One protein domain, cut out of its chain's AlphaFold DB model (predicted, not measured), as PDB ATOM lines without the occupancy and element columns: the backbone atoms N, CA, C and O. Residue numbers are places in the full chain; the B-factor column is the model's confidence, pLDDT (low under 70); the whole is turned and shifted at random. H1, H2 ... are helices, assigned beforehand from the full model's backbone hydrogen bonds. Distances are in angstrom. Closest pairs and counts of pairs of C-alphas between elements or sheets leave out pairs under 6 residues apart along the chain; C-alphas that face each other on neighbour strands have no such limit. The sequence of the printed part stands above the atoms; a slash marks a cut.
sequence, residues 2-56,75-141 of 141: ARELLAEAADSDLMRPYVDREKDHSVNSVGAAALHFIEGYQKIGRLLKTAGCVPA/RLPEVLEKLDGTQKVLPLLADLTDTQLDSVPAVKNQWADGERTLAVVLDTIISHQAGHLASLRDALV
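What this domain is: This is residues 2 to 56 and 75 to 141 of the 141 residues of an uncharacterized protein of Streptomyces sp. MZ04 (UniProt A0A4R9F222). Two long helices, H3 and H7, lie side by side and run opposite ways, with shorter H4 and H5 packed one after the other along H3. H1 packs on H4, while H2 and H6 sit near opposite ends of the elongated whole. The printed part has 122 residues with seven named helices, H1 to H7 in chain order, and no named strand; the class is all helix. It is compact, with a radius of gyration of the C-alphas of 15.4 A and spans of 45 by 27 by 18 A.

Where its parts are: H1, residues 2 to 7, begins at C-alpha 2 (26.779, 26.935, 76.242). H2 is residues 11 to 14. H3, residues 30 to 50, measures 30.2 A. H4, residues 76 to 86, measures 15.3 A. H5 is residues 89 to 94 and H6 residues 98 to 101. H7, residues 118 to 140, measures 32.6 A and ends at C-alpha 140 (26.272, 34.299, 68.107).

How they stand to each other: H3 is the hub, touching four helices. It touches H7 at a shallow tilt of 14 degrees, opposite ways, the closest C-alphas being those of Phe 37 and His 132, 6.3 A apart. It touches H4 at a shallow tilt of 19 degrees, the same way; the closest C-alphas, of Ile 38 and Leu 83, are 5.8 A apart. With residues 41 to 45 alone it touches H5 at a steep tilt of 51 degrees, closest at the C-alphas of Gly 45 and Val 89, 5.6 A. With residues 30 to 32 alone it touches H2, closest at the C-alphas of Leu 14 and Gly 31, 4.1 A. H1 touches H4, closest at the C-alphas of Arg 3 and Leu 80, 6.6 A. H6 and H7 only just touch, with 3 pairs of C-alphas within 8 A, closest at Leu 101 and Ala 119, 4.8 A. H4 and H7 are apart. Every O i to N i+4 pair is within hydrogen-bond range in H1, H3, H4, H5 and H7; H2 and H6 are too short for one.

The domain as a whole: The two C-alphas farthest apart, of Ser 12 and Thr 99, are 46.0 A apart. Residues 57 to 74 are not printed, and C-alphas 56 and 75 across the cut are 31.2 A apart. The links H2 to H3 and H6 to H7 are long. Mean pLDDT of the printed part is 84.4; residues 20 to 26 and 55 to 56 are under 70.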
ATOM      1  N   ALA A   2      27.158  25.508  76.109       80.50
ATOM      2  CA  ALA A   2      26.779  26.935  76.242       80.50
ATOM      3  C   ALA A   2      27.947  27.850  76.665       80.50
ATOM      4  O   ALA A   2      28.107  28.957  76.162       80.50
ATOM      5  N   ARG A   3      28.799  27.355  77.570       85.50
ATOM      6  CA  ARG A   3      29.993  28.076  78.030       85.50
ATOM      7  C   ARG A   3      31.024  28.264  76.926       85.50
ATOM      8  O   ARG A   3      31.588  29.338  76.819       85.50
ATOM      9  N   GLU A   4      31.273  27.226  76.135       86.06
ATOM     10  CA  GLU A   4      32.218  27.279  75.010       86.06
ATOM     11  C   GLU A   4      31.732  28.282  73.963       86.06
ATOM     12  O   GLU A   4      32.495  29.146  73.559       86.06
ATOM     13  N   LEU A   5      30.436  28.236  73.638       86.06
ATOM     14  CA  LEU A   5      29.790  29.171  72.721       86.06
ATOM     15  C   LEU A   5      29.974  30.637  73.152       86.06
ATOM     16  O   LEU A   5      30.297  31.487  72.332       86.06
ATOM     17  N   LEU A   6      29.780  30.937  74.439       86.81
ATOM     18  CA  LEU A   6      29.941  32.295  74.964       86.81
ATOM     19  C   LEU A   6      31.412  32.686  75.164       86.81
ATOM     20  O   LEU A   6      31.738  33.859  75.055       86.81
ATOM     21  N   ALA A   7      32.310  31.738  75.442       88.12
ATOM     22  CA  ALA A   7      33.725  32.026  75.688       88.12
ATOM     23  C   ALA A   7      34.463  32.567  74.452       88.12
ATOM     24  O   ALA A   7      35.500  33.209  74.604       88.12
ATOM     25  N   GLU A   8      33.935  32.313  73.255       87.12
ATOM     26  CA  GLU A   8      34.460  32.835  71.988       87.12
ATOM     27  C   GLU A   8      33.858  34.197  71.598       87.12
ATOM     28  O   GLU A   8      34.326  34.826  70.652       87.12
ATOM     29  N   ALA A   9      32.839  34.666  72.325       88.06
ATOM     30  CA  ALA A   9      32.175  35.936  72.058       88.06
ATOM     31  C   ALA A   9      32.999  37.136  72.561       88.06
ATOM     32  O   ALA A   9      33.908  37.011  73.383       88.06
ATOM     33  N   ALA A  10      32.638  38.333  72.109       89.00
ATOM     34  CA  ALA A  10      33.063  39.602  72.689       89.00
ATOM     35  C   ALA A  10      31.903  40.287  73.433       89.00
ATOM     36  O   ALA A  10      30.730  40.007  73.185       89.00
ATOM     37  N   ASP A  11      32.208  41.267  74.289       87.31
ATOM     38  CA  ASP A  11      31.182  42.090  74.959       87.31
ATOM     39  C   ASP A  11      30.220  42.752  73.952       87.31
ATOM     40  O   ASP A  11      29.025  42.886  74.215       87.31
ATOM     41  N   SER A  12      30.711  43.122  72.764       88.44
ATOM     42  CA  SER A  12      29.880  43.665  71.684       88.44
ATOM     43  C   SER A  12      28.852  42.666  71.151       88.44
ATOM     44  O   SER A  12      27.794  43.077  70.681       88.44
ATOM     45  N   ASP A  13      29.131  41.366  71.230       90.00
ATOM     46  CA  ASP A  13      28.213  40.335  70.752       90.00
ATOM     47  C   ASP A  13      27.025  40.166  71.695       90.00
ATOM     48  O   ASP A  13      25.906  39.944  71.239       90.00
ATOM     49  N   LEU A  14      27.228  40.401  72.995       88.19
ATOM     50  CA  LEU A  14      26.151  40.430  73.988       88.19
ATOM     51  C   LEU A  14      25.150  41.568  73.744       88.19
ATOM     52  O   LEU A  14      24.001  41.483  74.180       88.19
ATOM     53  N   MET A  15      25.565  42.613  73.025       88.12
ATOM     54  CA  MET A  15      24.723  43.756  72.666       88.12
ATOM     55  C   MET A  15      23.907  43.547  71.397       88.12
ATOM     56  O   MET A  15      23.043  44.373  71.093       88.12
ATOM     57  N   ARG A  16      24.162  42.472  70.643       88.06
ATOM     58  CA  ARG A  16      23.404  42.188  69.424       88.06
ATOM     59  C   ARG A  16      21.921  42.008  69.767       88.06
ATOM     60  O   ARG A  16      21.611  41.399  70.798       88.06
ATOM     61  N   PRO A  17      21.006  42.513  68.919       84.31
ATOM     62  CA  PRO A  17      19.586  42.245  69.070       84.31
ATOM     63  C   PRO A  17      19.326  40.744  69.135       84.31
ATOM     64  O   PRO A  17      19.890  39.975  68.358       84.31
ATOM     65  N   TYR A  18      18.448  40.344  70.045       80.81
ATOM     66  CA  TYR A  18      18.013  38.963  70.174       80.81
ATOM     67  C   TYR A  18      16.538  38.863  69.820       80.81
ATOM     68  O   TYR A  18      15.716  39.633  70.316       80.81
ATOM     69  N   VAL A  19      16.217  37.921  68.939       73.75
ATOM     70  CA  VAL A  19      14.839  37.588  68.592       73.75
ATOM     71  C   VAL A  19      14.570  36.206  69.145       73.75
ATOM     72  O   VAL A  19      15.045  35.209  68.600       73.75
ATOM     73  N   ASP A  20      13.810  36.160  70.232       67.56
ATOM     74  CA  ASP A  20      13.391  34.893  70.800       67.56
ATOM     75  C   ASP A  20      12.405  34.180  69.862       67.56
ATOM     76  O   ASP A  20      11.364  34.727  69.481       67.56
ATOM     77  N   ARG A  21      12.725  32.938  69.494       66.69
ATOM     78  CA  ARG A  21      11.842  32.090  68.684       66.69
ATOM     79  C   ARG A  21      10.671  31.537  69.491       66.69
ATOM     80  O   ARG A  21       9.632  31.251  68.897       66.69
ATOM     81  N   GLU A  22      10.803  31.440  70.813       63.62
ATOM     82  CA  GLU A  22       9.733  30.981  71.709       63.62
ATOM     83  C   GLU A  22       8.679  32.078  71.981       63.62
ATOM     84  O   GLU A  22       7.658  31.810  72.610       63.62
ATOM     85  N   LYS A  23       8.862  33.293  71.429       58.72
ATOM     86  CA  LYS A  23       8.014  34.481  71.646       58.72
ATOM     87  C   LYS A  23       7.910  34.906  73.118       58.72
ATOM     88  O   LYS A  23       6.926  35.548  73.489       58.72
ATOM     89  N   ASP A  24       8.909  34.618  73.950       54.94
ATOM     90  CA  ASP A  24       8.993  35.218  75.276       54.94
ATOM     91  C   ASP A  24       9.480  36.671  75.118       54.94
ATOM     92  O   ASP A  24      10.628  36.965  74.785       54.94
ATOM     93  N   HIS A  25       8.552  37.620  75.259       52.56
ATOM     94  CA  HIS A  25       8.735  39.034  74.905       52.56
ATOM     95  C   HIS A  25       9.705  39.810  75.819       52.56
ATOM     96  O   HIS A  25       9.808  41.032  75.704       52.56
ATOM     97  N   SER A  26      10.387  39.140  76.748       62.53
ATOM     98  CA  SER A  26      11.174  39.776  77.808       62.53
ATOM     99  C   SER A  26      12.665  39.949  77.484       62.53
ATOM    100  O   SER A  26      13.357  40.678  78.197       62.53
ATOM    101  N   VAL A  27      13.163  39.339  76.402       70.19
ATOM    102  CA  VAL A  27      14.594  39.295  76.073       70.19
ATOM    103  C   VAL A  27      14.878  39.992  74.741       70.19
ATOM    104  O   VAL A  27      14.401  39.562  73.695       70.19
ATOM    105  N   ASN A  28      15.682  41.059  74.766       79.38
ATOM    106  CA  ASN A  28      15.954  41.906  73.594       79.38
ATOM    107  C   ASN A  28      17.425  41.929  73.135       79.38
ATOM    108  O   ASN A  28      17.720  42.501  72.085       79.38
ATOM    109  N   SER A  29      18.343  41.308  73.881       86.75
ATOM    110  CA  SER A  29      19.760  41.198  73.516       86.75
ATOM    111  C   SER A  29      20.324  39.809  73.802       86.75
ATOM    112  O   SER A  29      19.785  39.065  74.624       86.75
ATOM    113  N   VAL A  30      21.426  39.458  73.138       88.25
ATOM    114  CA  VAL A  30      22.115  38.171  73.344       88.25
ATOM    115  C   VAL A  30      22.578  38.020  74.795       88.25
ATOM    116  O   VAL A  30      22.440  36.950  75.384       88.25
ATOM    117  N   GLY A  31      23.064  39.099  75.411       87.06
ATOM    118  CA  GLY A  31      23.441  39.113  76.823       87.06
ATOM    119  C   GLY A  31      22.253  38.866  77.751       87.06
ATOM    120  O   GLY A  31      22.360  38.075  78.688       87.06
ATOM    121  N   ALA A  32      21.100  39.479  77.468       83.50
ATOM    122  CA  ALA A  32      19.874  39.218  78.217       83.50
ATOM    123  C   ALA A  32      19.408  37.762  78.041       83.50
ATOM    124  O   ALA A  32      18.998  37.132  79.013       83.50
ATOM    125  N   ALA A  33      19.542  37.199  76.837       85.06
ATOM    126  CA  ALA A  33      19.208  35.804  76.558       85.06
ATOM    127  C   ALA A  33      20.120  34.835  77.315       85.06
ATOM    128  O   ALA A  33      19.647  33.857  77.893       85.06
ATOM    129  N   ALA A  34      21.421  35.133  77.378       88.06
ATOM    130  CA  ALA A  34      22.383  34.329  78.119       88.06
ATOM    131  C   ALA A  34      22.068  34.340  79.621       88.06
ATOM    132  O   ALA A  34      22.076  33.292  80.264       88.06
ATOM    133  N   LEU A  35      21.723  35.507  80.177       86.62
ATOM    134  CA  LEU A  35      21.279  35.617  81.566       86.62
ATOM    135  C   LEU A  35      19.962  34.870  81.814       86.62
ATOM    136  O   LEU A  35      19.861  34.160  82.812       86.62
ATOM    137  N   HIS A  36      18.990  34.960  80.905       84.00
ATOM    138  CA  HIS A  36      17.721  34.238  81.024       84.00
ATOM    139  C   HIS A  36      17.917  32.711  80.998       84.00
ATOM    140  O   HIS A  36      17.351  31.987  81.820       84.00
ATOM    141  N   PHE A  37      18.788  32.216  80.116       85.81
ATOM    142  CA  PHE A  37      19.205  30.812  80.084       85.81
ATOM    143  C   PHE A  37      19.840  30.381  81.418       85.81
ATOM    144  O   PHE A  37      19.443  29.383  82.019       85.81
ATOM    145  N   ILE A  38      20.774  31.175  81.952       87.50
ATOM    146  CA  ILE A  38      21.395  30.938  83.267       87.50
ATOM    147  C   ILE A  38      20.328  30.879  84.374       87.50
ATOM    148  O   ILE A  38      20.346  29.975  85.215       87.50
ATOM    149  N   GLU A  39      19.374  31.811  84.386       83.31
ATOM    150  CA  GLU A  39      18.275  31.821  85.354       83.31
ATOM    151  C   GLU A  39      17.430  30.544  85.297       83.31
ATOM    152  O   GLU A  39      17.000  30.055  86.346       83.31
ATOM    153  N   GLY A  40      17.226  29.973  84.108       83.38
ATOM    154  CA  GLY A  40      16.558  28.687  83.913       83.38
ATOM    155  C   GLY A  40      17.206  27.557  84.714       83.38
ATOM    156  O   GLY A  40      16.531  26.886  85.499       83.38
ATOM    157  N   TYR A  41      18.528  27.402  84.627       84.56
ATOM    158  CA  TYR A  41      19.255  26.397  85.418       84.56
ATOM    159  C   TYR A  41      19.211  26.683  86.920       84.56
ATOM    160  O   TYR A  41      19.058  25.766  87.728       84.56
ATOM    161  N   GLN A  42      19.271  27.951  87.327       83.94
ATOM    162  CA  GLN A  42      19.107  28.303  88.740       83.94
ATOM    163  C   GLN A  42      17.704  27.955  89.260       83.94
ATOM    164  O   GLN A  42      17.561  27.554  90.418       83.94
ATOM    165  N   LYS A  43      16.663  28.083  88.423       82.44
ATOM    166  CA  LYS A  43      15.295  27.648  88.750       82.44
ATOM    167  C   LYS A  43      15.224  26.129  88.931       82.44
ATOM    168  O   LYS A  43      14.566  25.701  89.875       82.44
ATOM    169  N   ILE A  44      15.942  25.335  88.125       87.19
ATOM    170  CA  ILE A  44      16.063  23.877  88.326       87.19
ATOM    171  C   ILE A  44      16.680  23.576  89.696       87.19
ATOM    172  O   ILE A  44      16.083  22.851  90.485       87.19
ATOM    173  N   GLY A  45      17.824  24.180  90.031       86.12
ATOM    174  CA  GLY A  45      18.464  23.956  91.335       86.12
ATOM    175  C   GLY A  45      17.543  24.295  92.517       86.12
ATOM    176  O   GLY A  45      17.448  23.535  93.481       86.12
ATOM    177  N   ARG A  46      16.788  25.401  92.419       83.00
ATOM    178  CA  ARG A  46      15.767  25.763  93.417       83.00
ATOM    179  C   ARG A  46      14.630  24.746  93.490       83.00
ATOM    180  O   ARG A  46      14.242  24.385  94.596       83.00
ATOM    181  N   LEU A  47      14.123  24.277  92.349       86.56
ATOM    182  CA  LEU A  47      13.086  23.245  92.286       86.56
ATOM    183  C   LEU A  47      13.532  21.977  93.019       86.56
ATOM    184  O   LEU A  47      12.807  21.512  93.893       86.56
ATOM    185  N   LEU A  48      14.731  21.467  92.721       87.44
ATOM    186  CA  LEU A  48      15.269  20.257  93.356       87.44
ATOM    187  C   LEU A  48      15.405  20.424  94.875       87.44
ATOM    188  O   LEU A  48      15.046  19.528  95.637       87.44
ATOM    189  N   LYS A  49      15.852  21.597  95.336       83.62
ATOM    190  CA  LYS A  49      15.928  21.916  96.769       83.62
ATOM    191  C   LYS A  49      14.557  21.957  97.430       83.62
ATOM    192  O   LYS A  49      14.374  21.359  98.485       83.62
ATOM    193  N   THR A  50      13.583  22.631  96.822       82.25
ATOM    194  CA  THR A  50      12.222  22.709  97.369       82.25
ATOM    195  C   THR A  50      11.508  21.355  97.340       82.25
ATOM    196  O   THR A  50      10.726  21.072  98.240       82.25
ATOM    197  N   ALA A  51      11.804  20.504  96.356       83.00
ATOM    198  CA  ALA A  51      11.300  19.135  96.281       83.00
ATOM    199  C   ALA A  51      11.979  18.174  97.280       83.00
ATOM    200  O   ALA A  51      11.562  17.026  97.396       83.00
ATOM    201  N   GLY A  52      13.003  18.625  98.018       83.88
ATOM    202  CA  GLY A  52      13.734  17.791  98.976       83.88
ATOM    203  C   GLY A  52      14.709  16.809  98.325       83.88
ATOM    204  O   GLY A  52      15.134  15.853  98.968       83.88
ATOM    205  N   CYS A  53      15.078  17.034  97.061       84.00
ATOM    206  CA  CYS A  53      16.000  16.174  96.321       84.00
ATOM    207  C   CYS A  53      17.474  16.430  96.661       84.00
ATOM    208  O   CYS A  53      18.316  15.593  96.353       84.00
ATOM    209  N   VAL A  54      17.787  17.563  97.299       78.62
ATOM    210  CA  VAL A  54      19.150  17.947  97.699       78.62
ATOM    211  C   VAL A  54      19.198  18.419  99.154       78.62
ATOM    212  O   VAL A  54      18.250  19.069  99.613       78.62
ATOM    213  N   PRO A  55      20.300  18.161  99.889       65.19
ATOM    214  CA  PRO A  55      20.495  18.691 101.234       65.19
ATOM    215  C   PRO A  55      20.446  20.224 101.253       65.19
ATOM    216  O   PRO A  55      20.993  20.892 100.378       65.19
ATOM    217  N   ALA A  56      19.860  20.813 102.301       58.31
ATOM    218  CA  ALA A  56      19.674  22.266 102.403       58.31
ATOM    219  C   ALA A  56      20.979  23.092 102.305       58.31
ATOM    220  O   ALA A  56      20.917  24.272 101.939       58.31
ATOM    221  N   ARG A  75      28.605  42.217  81.021       87.62
ATOM    222  CA  ARG A  75      29.928  41.916  80.467       87.62
ATOM    223  C   ARG A  75      30.132  40.415  80.382       87.62
ATOM    224  O   ARG A  75      29.680  39.665  81.249       87.62
ATOM    225  N   LEU A  76      30.871  39.970  79.379       89.00
ATOM    226  CA  LEU A  76      31.114  38.560  79.125       89.00
ATOM    227  C   LEU A  76      31.734  37.820  80.318       89.00
ATOM    228  O   LEU A  76      31.227  36.746  80.642       89.00
ATOM    229  N   PRO A  77      32.736  38.363  81.042       88.75
ATOM    230  CA  PRO A  77      33.257  37.694  82.232       88.75
ATOM    231  C   PRO A  77      32.183  37.417  83.294       88.75
ATOM    232  O   PRO A  77      32.189  36.352  83.903       88.75
ATOM    233  N   GLU A  78      31.225  38.330  83.476       88.00
ATOM    234  CA  GLU A  78      30.138  38.185  84.457       88.00
ATOM    235  C   GLU A  78      29.123  37.124  84.017       88.00
ATOM    236  O   GLU A  78      28.628  36.345  84.835       88.00
ATOM    237  N   VAL A  79      28.821  37.066  82.715       88.69
ATOM    238  CA  VAL A  79      27.956  36.031  82.135       88.69
ATOM    239  C   VAL A  79      28.605  34.653  82.284       88.69
ATOM    240  O   VAL A  79      27.942  33.713  82.724       88.69
ATOM    241  N   LEU A  80      29.900  34.534  81.979       90.06
ATOM    242  CA  LEU A  80      30.644  33.279  82.101       90.06
ATOM    243  C   LEU A  80      30.749  32.809  83.557       90.06
ATOM    244  O   LEU A  80      30.505  31.636  83.824       90.06
ATOM    245  N   GLU A  81      31.032  33.706  84.506       89.06
ATOM    246  CA  GLU A  81      31.075  33.370  85.936       89.06
ATOM    247  C   GLU A  81      29.725  32.829  86.429       89.06
ATOM    248  O   GLU A  81      29.654  31.791  87.096       89.06
ATOM    249  N   LYS A  82      28.627  33.502  86.067       87.50
ATOM    250  CA  LYS A  82      27.274  33.054  86.418       87.50
ATOM    251  C   LYS A  82      26.955  31.697  85.796       87.50
ATOM    252  O   LYS A  82      26.374  30.845  86.472       87.50
ATOM    253  N   LEU A  83      27.342  31.483  84.540       87.31
ATOM    254  CA  LEU A  83      27.145  30.219  83.839       87.31
ATOM    255  C   LEU A  83      27.928  29.079  84.499       87.31
ATOM    256  O   LEU A  83      27.354  28.022  84.760       87.31
ATOM    257  N   ASP A  84      29.189  29.306  84.862       86.31
ATOM    258  CA  ASP A  84      30.013  28.338  85.596       86.31
ATOM    259  C   ASP A  84      29.380  27.998  86.955       86.31
ATOM    260  O   ASP A  84      29.306  26.833  87.352       86.31
ATOM    261  N   GLY A  85      28.796  28.990  87.633       83.19
ATOM    262  CA  GLY A  85      28.010  28.774  88.847       83.19
ATOM    263  C   GLY A  85      26.804  27.847  88.650       83.19
ATOM    264  O   GLY A  85      26.509  27.034  89.529       83.19
ATOM    265  N   THR A  86      26.121  27.926  87.503       82.12
ATOM    266  CA  THR A  86      24.952  27.077  87.205       82.12
ATOM    267  C   THR A  86      25.294  25.641  86.841       82.12
ATOM    268  O   THR A  86      24.464  24.758  87.053       82.12
ATOM    269  N   GLN A  87      26.520  25.361  86.387       81.44
ATOM    270  CA  GLN A  87      26.955  23.990  86.092       81.44
ATOM    271  C   GLN A  87      26.907  23.079  87.323       81.44
ATOM    272  O   GLN A  87      26.749  21.870  87.182       81.44
ATOM    273  N   LYS A  88      26.943  23.654  88.534       81.88
ATOM    274  CA  LYS A  88      26.758  22.930  89.801       81.88
ATOM    275  C   LYS A  88      25.396  22.240  89.927       81.88
ATOM    276  O   LYS A  88      25.248  21.389  90.791       81.88
ATOM    277  N   VAL A  89      24.417  22.583  89.087       83.81
ATOM    278  CA  VAL A  89      23.112  21.905  89.025       83.81
ATOM    279  C   VAL A  89      23.201  20.568  88.280       83.81
ATOM    280  O   VAL A  89      22.417  19.671  88.566       83.81
ATOM    281  N   LEU A  90      24.155  20.400  87.356       83.38
ATOM    282  CA  LEU A  90      24.249  19.190  86.533       83.38
ATOM    283  C   LEU A  90      24.531  17.919  87.354       83.38
ATOM    284  O   LEU A  90      23.828  16.936  87.130       83.38
ATOM    285  N   PRO A  91      25.464  17.913  88.330       84.75
ATOM    286  CA  PRO A  91      25.634  16.762  89.216       84.75
ATOM    287  C   PRO A  91      24.362  16.434  90.005       84.75
ATOM    288  O   PRO A  91      24.006  15.270  90.124       84.75
ATOM    289  N   LEU A  92      23.611  17.452  90.446       85.62
ATOM    290  CA  LEU A  92      22.369  17.243  91.203       85.62
ATOM    291  C   LEU A  92      21.302  16.512  90.390       85.62
ATOM    292  O   LEU A  92      20.503  15.785  90.963       85.62
ATOM    293  N   LEU A  93      21.271  16.727  89.072       87.69
ATOM    294  CA  LEU A  93      20.388  15.995  88.165       87.69
ATOM    295  C   LEU A  93      20.851  14.549  87.972       87.69
ATOM    296  O   LEU A  93      20.013  13.658  87.874       87.69
ATOM    297  N   ALA A  94      22.165  14.324  87.912       88.31
ATOM    298  CA  ALA A  94      22.745  12.993  87.751       88.31
ATOM    299  C   ALA A  94      22.542  12.102  88.988       88.31
ATOM    300  O   ALA A  94      22.423  10.889  88.844       88.31
ATOM    301  N   ASP A  95      22.463  12.705  90.175       89.75
ATOM    302  CA  ASP A  95      22.282  12.001  91.448       89.75
ATOM    303  C   ASP A  95      20.802  11.735  91.800       89.75
ATOM    304  O   ASP A  95      20.507  11.166  92.856       89.75
ATOM    305  N   LEU A  96      19.851  12.130  90.941       92.62
ATOM    306  CA  LEU A  96      18.431  11.865  91.174       92.62
ATOM    307  C   LEU A  96      18.127  10.370  91.079       92.62
ATOM    308  O   LEU A  96      18.424   9.704  90.092       92.62
ATOM    309  N   THR A  97      17.456   9.864  92.108       94.19
ATOM    310  CA  THR A  97      16.939   8.493  92.141       94.19
ATOM    311  C   THR A  97      15.608   8.380  91.400       94.19
ATOM    312  O   THR A  97      14.837   9.341  91.359       94.19
ATOM    313  N   ASP A  98      15.275   7.181  90.919       95.75
ATOM    314  CA  ASP A  98      13.975   6.896  90.290       95.75
ATOM    315  C   ASP A  98      12.800   7.290  91.197       95.75
ATOM    316  O   ASP A  98      11.867   7.957  90.764       95.75
ATOM    317  N   THR A  99      12.890   7.005  92.501       94.69
ATOM    318  CA  THR A  99      11.874   7.415  93.485       94.69
ATOM    319  C   THR A  99      11.677   8.933  93.536       94.69
ATOM    320  O   THR A  99      10.555   9.408  93.707       94.69
ATOM    321  N   GLN A 100      12.750   9.719  93.414       94.25
ATOM    322  CA  GLN A 100      12.645  11.180  93.365       94.25
ATOM    323  C   GLN A 100      12.061  11.643  92.029       94.25
ATOM    324  O   GLN A 100      11.232  12.552  92.021       94.25
ATOM    325  N   LEU A 101      12.448  11.013  90.919       94.94
ATOM    326  CA  LEU A 101      11.925  11.306  89.584       94.94
ATOM    327  C   LEU A 101      10.421  11.013  89.466       94.94
ATOM    328  O   LEU A 101       9.699  11.802  88.854       94.94
ATOM    329  N   ASP A 102       9.946   9.953  90.119       95.75
ATOM    330  CA  ASP A 102       8.533   9.558  90.172       95.75
ATOM    331  C   ASP A 102       7.709  10.370  91.183       95.75
ATOM    332  O   ASP A 102       6.476  10.321  91.178       95.75
ATOM    333  N   SER A 103       8.362  11.146  92.052       93.81
ATOM    334  CA  SER A 103       7.666  11.991  93.022       93.81
ATOM    335  C   SER A 103       6.953  13.162  92.343       93.81
ATOM    336  O   SER A 103       7.406  13.685  91.326       93.81
ATOM    337  N   VAL A 104       5.838  13.612  92.921       93.56
ATOM    338  CA  VAL A 104       5.131  14.818  92.473       93.56
ATOM    339  C   VAL A 104       5.580  15.995  93.342       93.56
ATOM    340  O   VAL A 104       5.324  15.982  94.552       93.56
ATOM    341  N   PRO A 105       6.251  17.021  92.780       88.31
ATOM    342  CA  PRO A 105       6.700  18.163  93.561       88.31
ATOM    343  C   PRO A 105       5.508  18.910  94.169       88.31
ATOM    344  O   PRO A 105       4.621  19.368  93.455       88.31
ATOM    345  N   ALA A 106       5.514  19.106  95.490       83.31
ATOM    346  CA  ALA A 106       4.466  19.873  96.176       83.31
ATOM    347  C   ALA A 106       4.505  21.383  95.853       83.31
ATOM    348  O   ALA A 106       3.569  22.122  96.162       83.31
ATOM    349  N   VAL A 107       5.603  21.857  95.256       79.88
ATOM    350  CA  VAL A 107       5.770  23.252  94.849       79.88
ATOM    351  C   VAL A 107       4.905  23.567  93.633       79.88
ATOM    352  O   VAL A 107       4.934  22.852  92.637       79.88
ATOM    353  N   LYS A 108       4.181  24.687  93.704       81.69
ATOM    354  CA  LYS A 108       3.445  25.247  92.568       81.69
ATOM    355  C   LYS A 108       4.168  26.472  92.028       81.69
ATOM    356  O   LYS A 108       4.414  27.422  92.768       81.69
ATOM    357  N   ASN A 109       4.536  26.442  90.756       78.56
ATOM    358  CA  ASN A 109       5.171  27.541  90.036       78.56
ATOM    359  C   ASN A 109       4.862  27.430  88.529       78.56
ATOM    360  O   ASN A 109       4.028  26.635  88.115       78.56
ATOM    361  N   GLN A 110       5.535  28.227  87.700       78.56
ATOM    362  CA  GLN A 110       5.336  28.223  86.244       78.56
ATOM    363  C   GLN A 110       5.641  26.875  85.549       78.56
ATOM    364  O   GLN A 110       5.228  26.680  84.413       78.56
ATOM    365  N   TRP A 111       6.360  25.959  86.207       79.81
ATOM    366  CA  TRP A 111       6.772  24.660  85.661       79.81
ATOM    367  C   TRP A 111       6.084  23.473  86.339       79.81
ATOM    368  O   TRP A 111       5.780  22.492  85.663       79.81
ATOM    369  N   ALA A 112       5.826  23.560  87.645       84.56
ATOM    370  CA  ALA A 112       5.189  22.523  88.451       84.56
ATOM    371  C   ALA A 112       3.804  22.981  88.931       84.56
ATOM    372  O   ALA A 112       3.665  24.052  89.515       84.56
ATOM    373  N   ASP A 113       2.786  22.156  88.713       85.69
ATOM    374  CA  ASP A 113       1.383  22.390  89.097       85.69
ATOM    375  C   ASP A 113       0.936  21.550  90.308       85.69
ATOM    376  O   ASP A 113      -0.132  21.794  90.883       85.69
ATOM    377  N   GLY A 114       1.782  20.609  90.732       86.75
ATOM    378  CA  GLY A 114       1.481  19.622  91.765       86.75
ATOM    379  C   GLY A 114       0.728  18.396  91.247       86.75
ATOM    380  O   GLY A 114       0.181  17.657  92.060       86.75
ATOM    381  N   GLU A 115       0.676  18.184  89.929       90.50
ATOM    382  CA  GLU A 115       0.001  17.036  89.306       90.50
ATOM    383  C   GLU A 115       0.968  16.150  88.509       90.50
ATOM    384  O   GLU A 115       0.769  14.939  88.411       90.50
ATOM    385  N   ARG A 116       2.037  16.734  87.959       93.44
ATOM    386  CA  ARG A 116       3.052  16.025  87.162       93.44
ATOM    387  C   ARG A 116       4.233  15.552  88.010       93.44
ATOM    388  O   ARG A 116       4.628  16.219  88.966       93.44
ATOM    389  N   THR A 117       4.827  14.421  87.627       95.00
ATOM    390  CA  THR A 117       6.043  13.905  88.273       95.00
ATOM    391  C   THR A 117       7.229  14.841  88.052       95.00
ATOM    392  O   THR A 117       7.263  15.625  87.096       95.00
ATOM    393  N   LEU A 118       8.234  14.747  88.923       93.62
ATOM    394  CA  LEU A 118       9.461  15.524  88.819       93.62
ATOM    395  C   LEU A 118      10.154  15.269  87.477       93.62
ATOM    396  O   LEU A 118      10.620  16.227  86.867       93.62
ATOM    397  N   ALA A 119      10.150  14.030  86.981       93.81
ATOM    398  CA  ALA A 119      10.672  13.691  85.658       93.81
ATOM    399  C   ALA A 119      10.024  14.532  84.545       93.81
ATOM    400  O   ALA A 119      10.730  15.151  83.753       93.81
ATOM    401  N   VAL A 120       8.689  14.624  84.520       93.50
ATOM    402  CA  VAL A 120       7.954  15.401  83.505       93.50
ATOM    403  C   VAL A 120       8.222  16.901  83.642       93.50
ATOM    404  O   VAL A 120       8.368  17.613  82.646       93.50
ATOM    405  N   VAL A 121       8.300  17.405  84.875       92.44
ATOM    406  CA  VAL A 121       8.620  18.815  85.133       92.44
ATOM    407  C   VAL A 121      10.043  19.141  84.665       92.44
ATOM    408  O   VAL A 121      10.241  20.148  83.987       92.44
ATOM    409  N   LEU A 122      11.026  18.295  84.985       91.81
ATOM    410  CA  LEU A 122      12.415  18.469  84.559       91.81
ATOM    411  C   LEU A 122      12.551  18.397  83.039       91.81
ATOM    412  O   LEU A 122      13.204  19.264  82.468       91.81
ATOM    413  N   ASP A 123      11.893  17.437  82.388       91.81
ATOM    414  CA  ASP A 123      11.876  17.315  80.926       91.81
ATOM    415  C   ASP A 123      11.318  18.580  80.252       91.81
ATOM    416  O   ASP A 123      11.920  19.115  79.318       91.81
ATOM    417  N   THR A 124      10.234  19.138  80.804       89.31
ATOM    418  CA  THR A 124       9.650  20.404  80.329       89.31
ATOM    419  C   THR A 124      10.661  21.551  80.428       89.31
ATOM    420  O   THR A 124      10.854  22.303  79.472       89.31
ATOM    421  N   ILE A 125      11.332  21.692  81.578       88.44
ATOM    422  CA  ILE A 125      12.291  22.781  81.796       88.44
ATOM    423  C   ILE A 125      13.524  22.601  80.903       88.44
ATOM    424  O   ILE A 125      13.970  23.570  80.293       88.44
ATOM    425  N   ILE A 126      14.071  21.386  80.810       88.31
ATOM    426  CA  ILE A 126      15.250  21.071  79.990       88.31
ATOM    427  C   ILE A 126      14.954  21.326  78.511       88.31
ATOM    428  O   ILE A 126      15.770  21.952  77.835       88.31
ATOM    429  N   SER A 127      13.780  20.921  78.025       87.56
ATOM    430  CA  SER A 127      13.342  21.194  76.651       87.56
ATOM    431  C   SER A 127      13.258  22.695  76.373       87.56
ATOM    432  O   SER A 127      13.780  23.166  75.363       87.56
ATOM    433  N   HIS A 128      12.702  23.469  77.308       84.94
ATOM    434  CA  HIS A 128      12.681  24.928  77.202       84.94
ATOM    435  C   HIS A 128      14.099  25.535  77.212       84.94
ATOM    436  O   HIS A 128      14.403  26.426  76.420       84.94
ATOM    437  N   GLN A 129      15.020  25.026  78.045       84.12
ATOM    438  CA  GLN A 129      16.424  25.469  78.029       84.12
ATOM    439  C   GLN A 129      17.137  25.123  76.715       84.12
ATOM    440  O   GLN A 129      17.957  25.909  76.240       84.12
ATOM    441  N   ALA A 130      16.827  23.980  76.102       85.69
ATOM    442  CA  ALA A 130      17.386  23.597  74.810       85.69
ATOM    443  C   ALA A 130      16.963  24.568  73.692       85.69
ATOM    444  O   ALA A 130      17.795  24.925  72.854       85.69
ATOM    445  N   GLY A 131      15.715  25.055  73.717       82.62
ATOM    446  CA  GLY A 131      15.224  26.099  72.809       82.62
ATOM    447  C   GLY A 131      15.991  27.420  72.949       82.62
ATOM    448  O   GLY A 131      16.443  27.988  71.949       82.62
ATOM    449  N   HIS A 132      16.234  27.862  74.189       81.50
ATOM    450  CA  HIS A 132      17.062  29.044  74.470       81.50
ATOM    451  C   HIS A 132      18.509  28.863  74.015       81.50
ATOM    452  O   HIS A 132      19.073  29.766  73.405       81.50
ATOM    453  N   LEU A 133      19.113  27.693  74.243       85.12
ATOM    454  CA  LEU A 133      20.480  27.414  73.791       85.12
ATOM    455  C   LEU A 133      20.600  27.425  72.262       85.12
ATOM    456  O   LEU A 133      21.578  27.946  71.729       85.12
ATOM    457  N   ALA A 134      19.624  26.856  71.552       85.06
ATOM    458  CA  ALA A 134      19.598  26.879  70.093       85.06
ATOM    459  C   ALA A 134      19.482  28.316  69.561       85.06
ATOM    460  O   ALA A 134      20.235  28.709  68.675       85.06
ATOM    461  N   SER A 135      18.598  29.119  70.152       83.19
ATOM    462  CA  SER A 135      18.421  30.527  69.782       83.19
ATOM    463  C   SER A 135      19.659  31.375  70.110       83.19
ATOM    464  O   SER A 135      20.063  32.211  69.304       83.19
ATOM    465  N   LEU A 136      20.319  31.121  71.247       84.69
ATOM    466  CA  LEU A 136      21.602  31.734  71.608       84.69
ATOM    467  C   LEU A 136      22.707  31.395  70.610       84.69
ATOM    468  O   LEU A 136      23.464  32.276  70.211       84.69
ATOM    469  N   ARG A 137      22.792  30.127  70.195       86.81
ATOM    470  CA  ARG A 137      23.758  29.684  69.190       86.81
ATOM    471  C   ARG A 137      23.560  30.417  67.871       86.81
ATOM    472  O   ARG A 137      24.532  30.911  67.318       86.81
ATOM    473  N   ASP A 138      22.324  30.513  67.402       84.75
ATOM    474  CA  ASP A 138      22.009  31.180  66.139       84.75
ATOM    475  C   ASP A 138      22.303  32.688  66.173       84.75
ATOM    476  O   ASP A 138      22.606  33.266  65.138       84.75
ATOM    477  N   ALA A 139      22.219  33.335  67.340       84.00
ATOM    478  CA  ALA A 139      22.488  34.768  67.476       84.00
ATOM    479  C   ALA A 139      23.989  35.120  67.578       84.00
ATOM    480  O   ALA A 139      24.375  36.275  67.368       84.00
ATOM    481  N   LEU A 140      24.824  34.140  67.938       82.19
ATOM    482  CA  LEU A 140      26.272  34.299  68.107       82.19
ATOM    483  C   LEU A 140      27.088  33.870  66.875       82.19
ATOM    484  O   LEU A 140      28.255  34.250  66.779       82.19
ATOM    485  N   VAL A 141      26.479  33.138  65.937       73.62
ATOM    486  CA  VAL A 141      27.034  32.813  64.606       73.62
ATOM    487  C   VAL A 141      26.730  33.935  63.615       73.62
ATOM    488  O   VAL A 141      27.625  34.246  62.800       73.62
TER     489      VAL A 141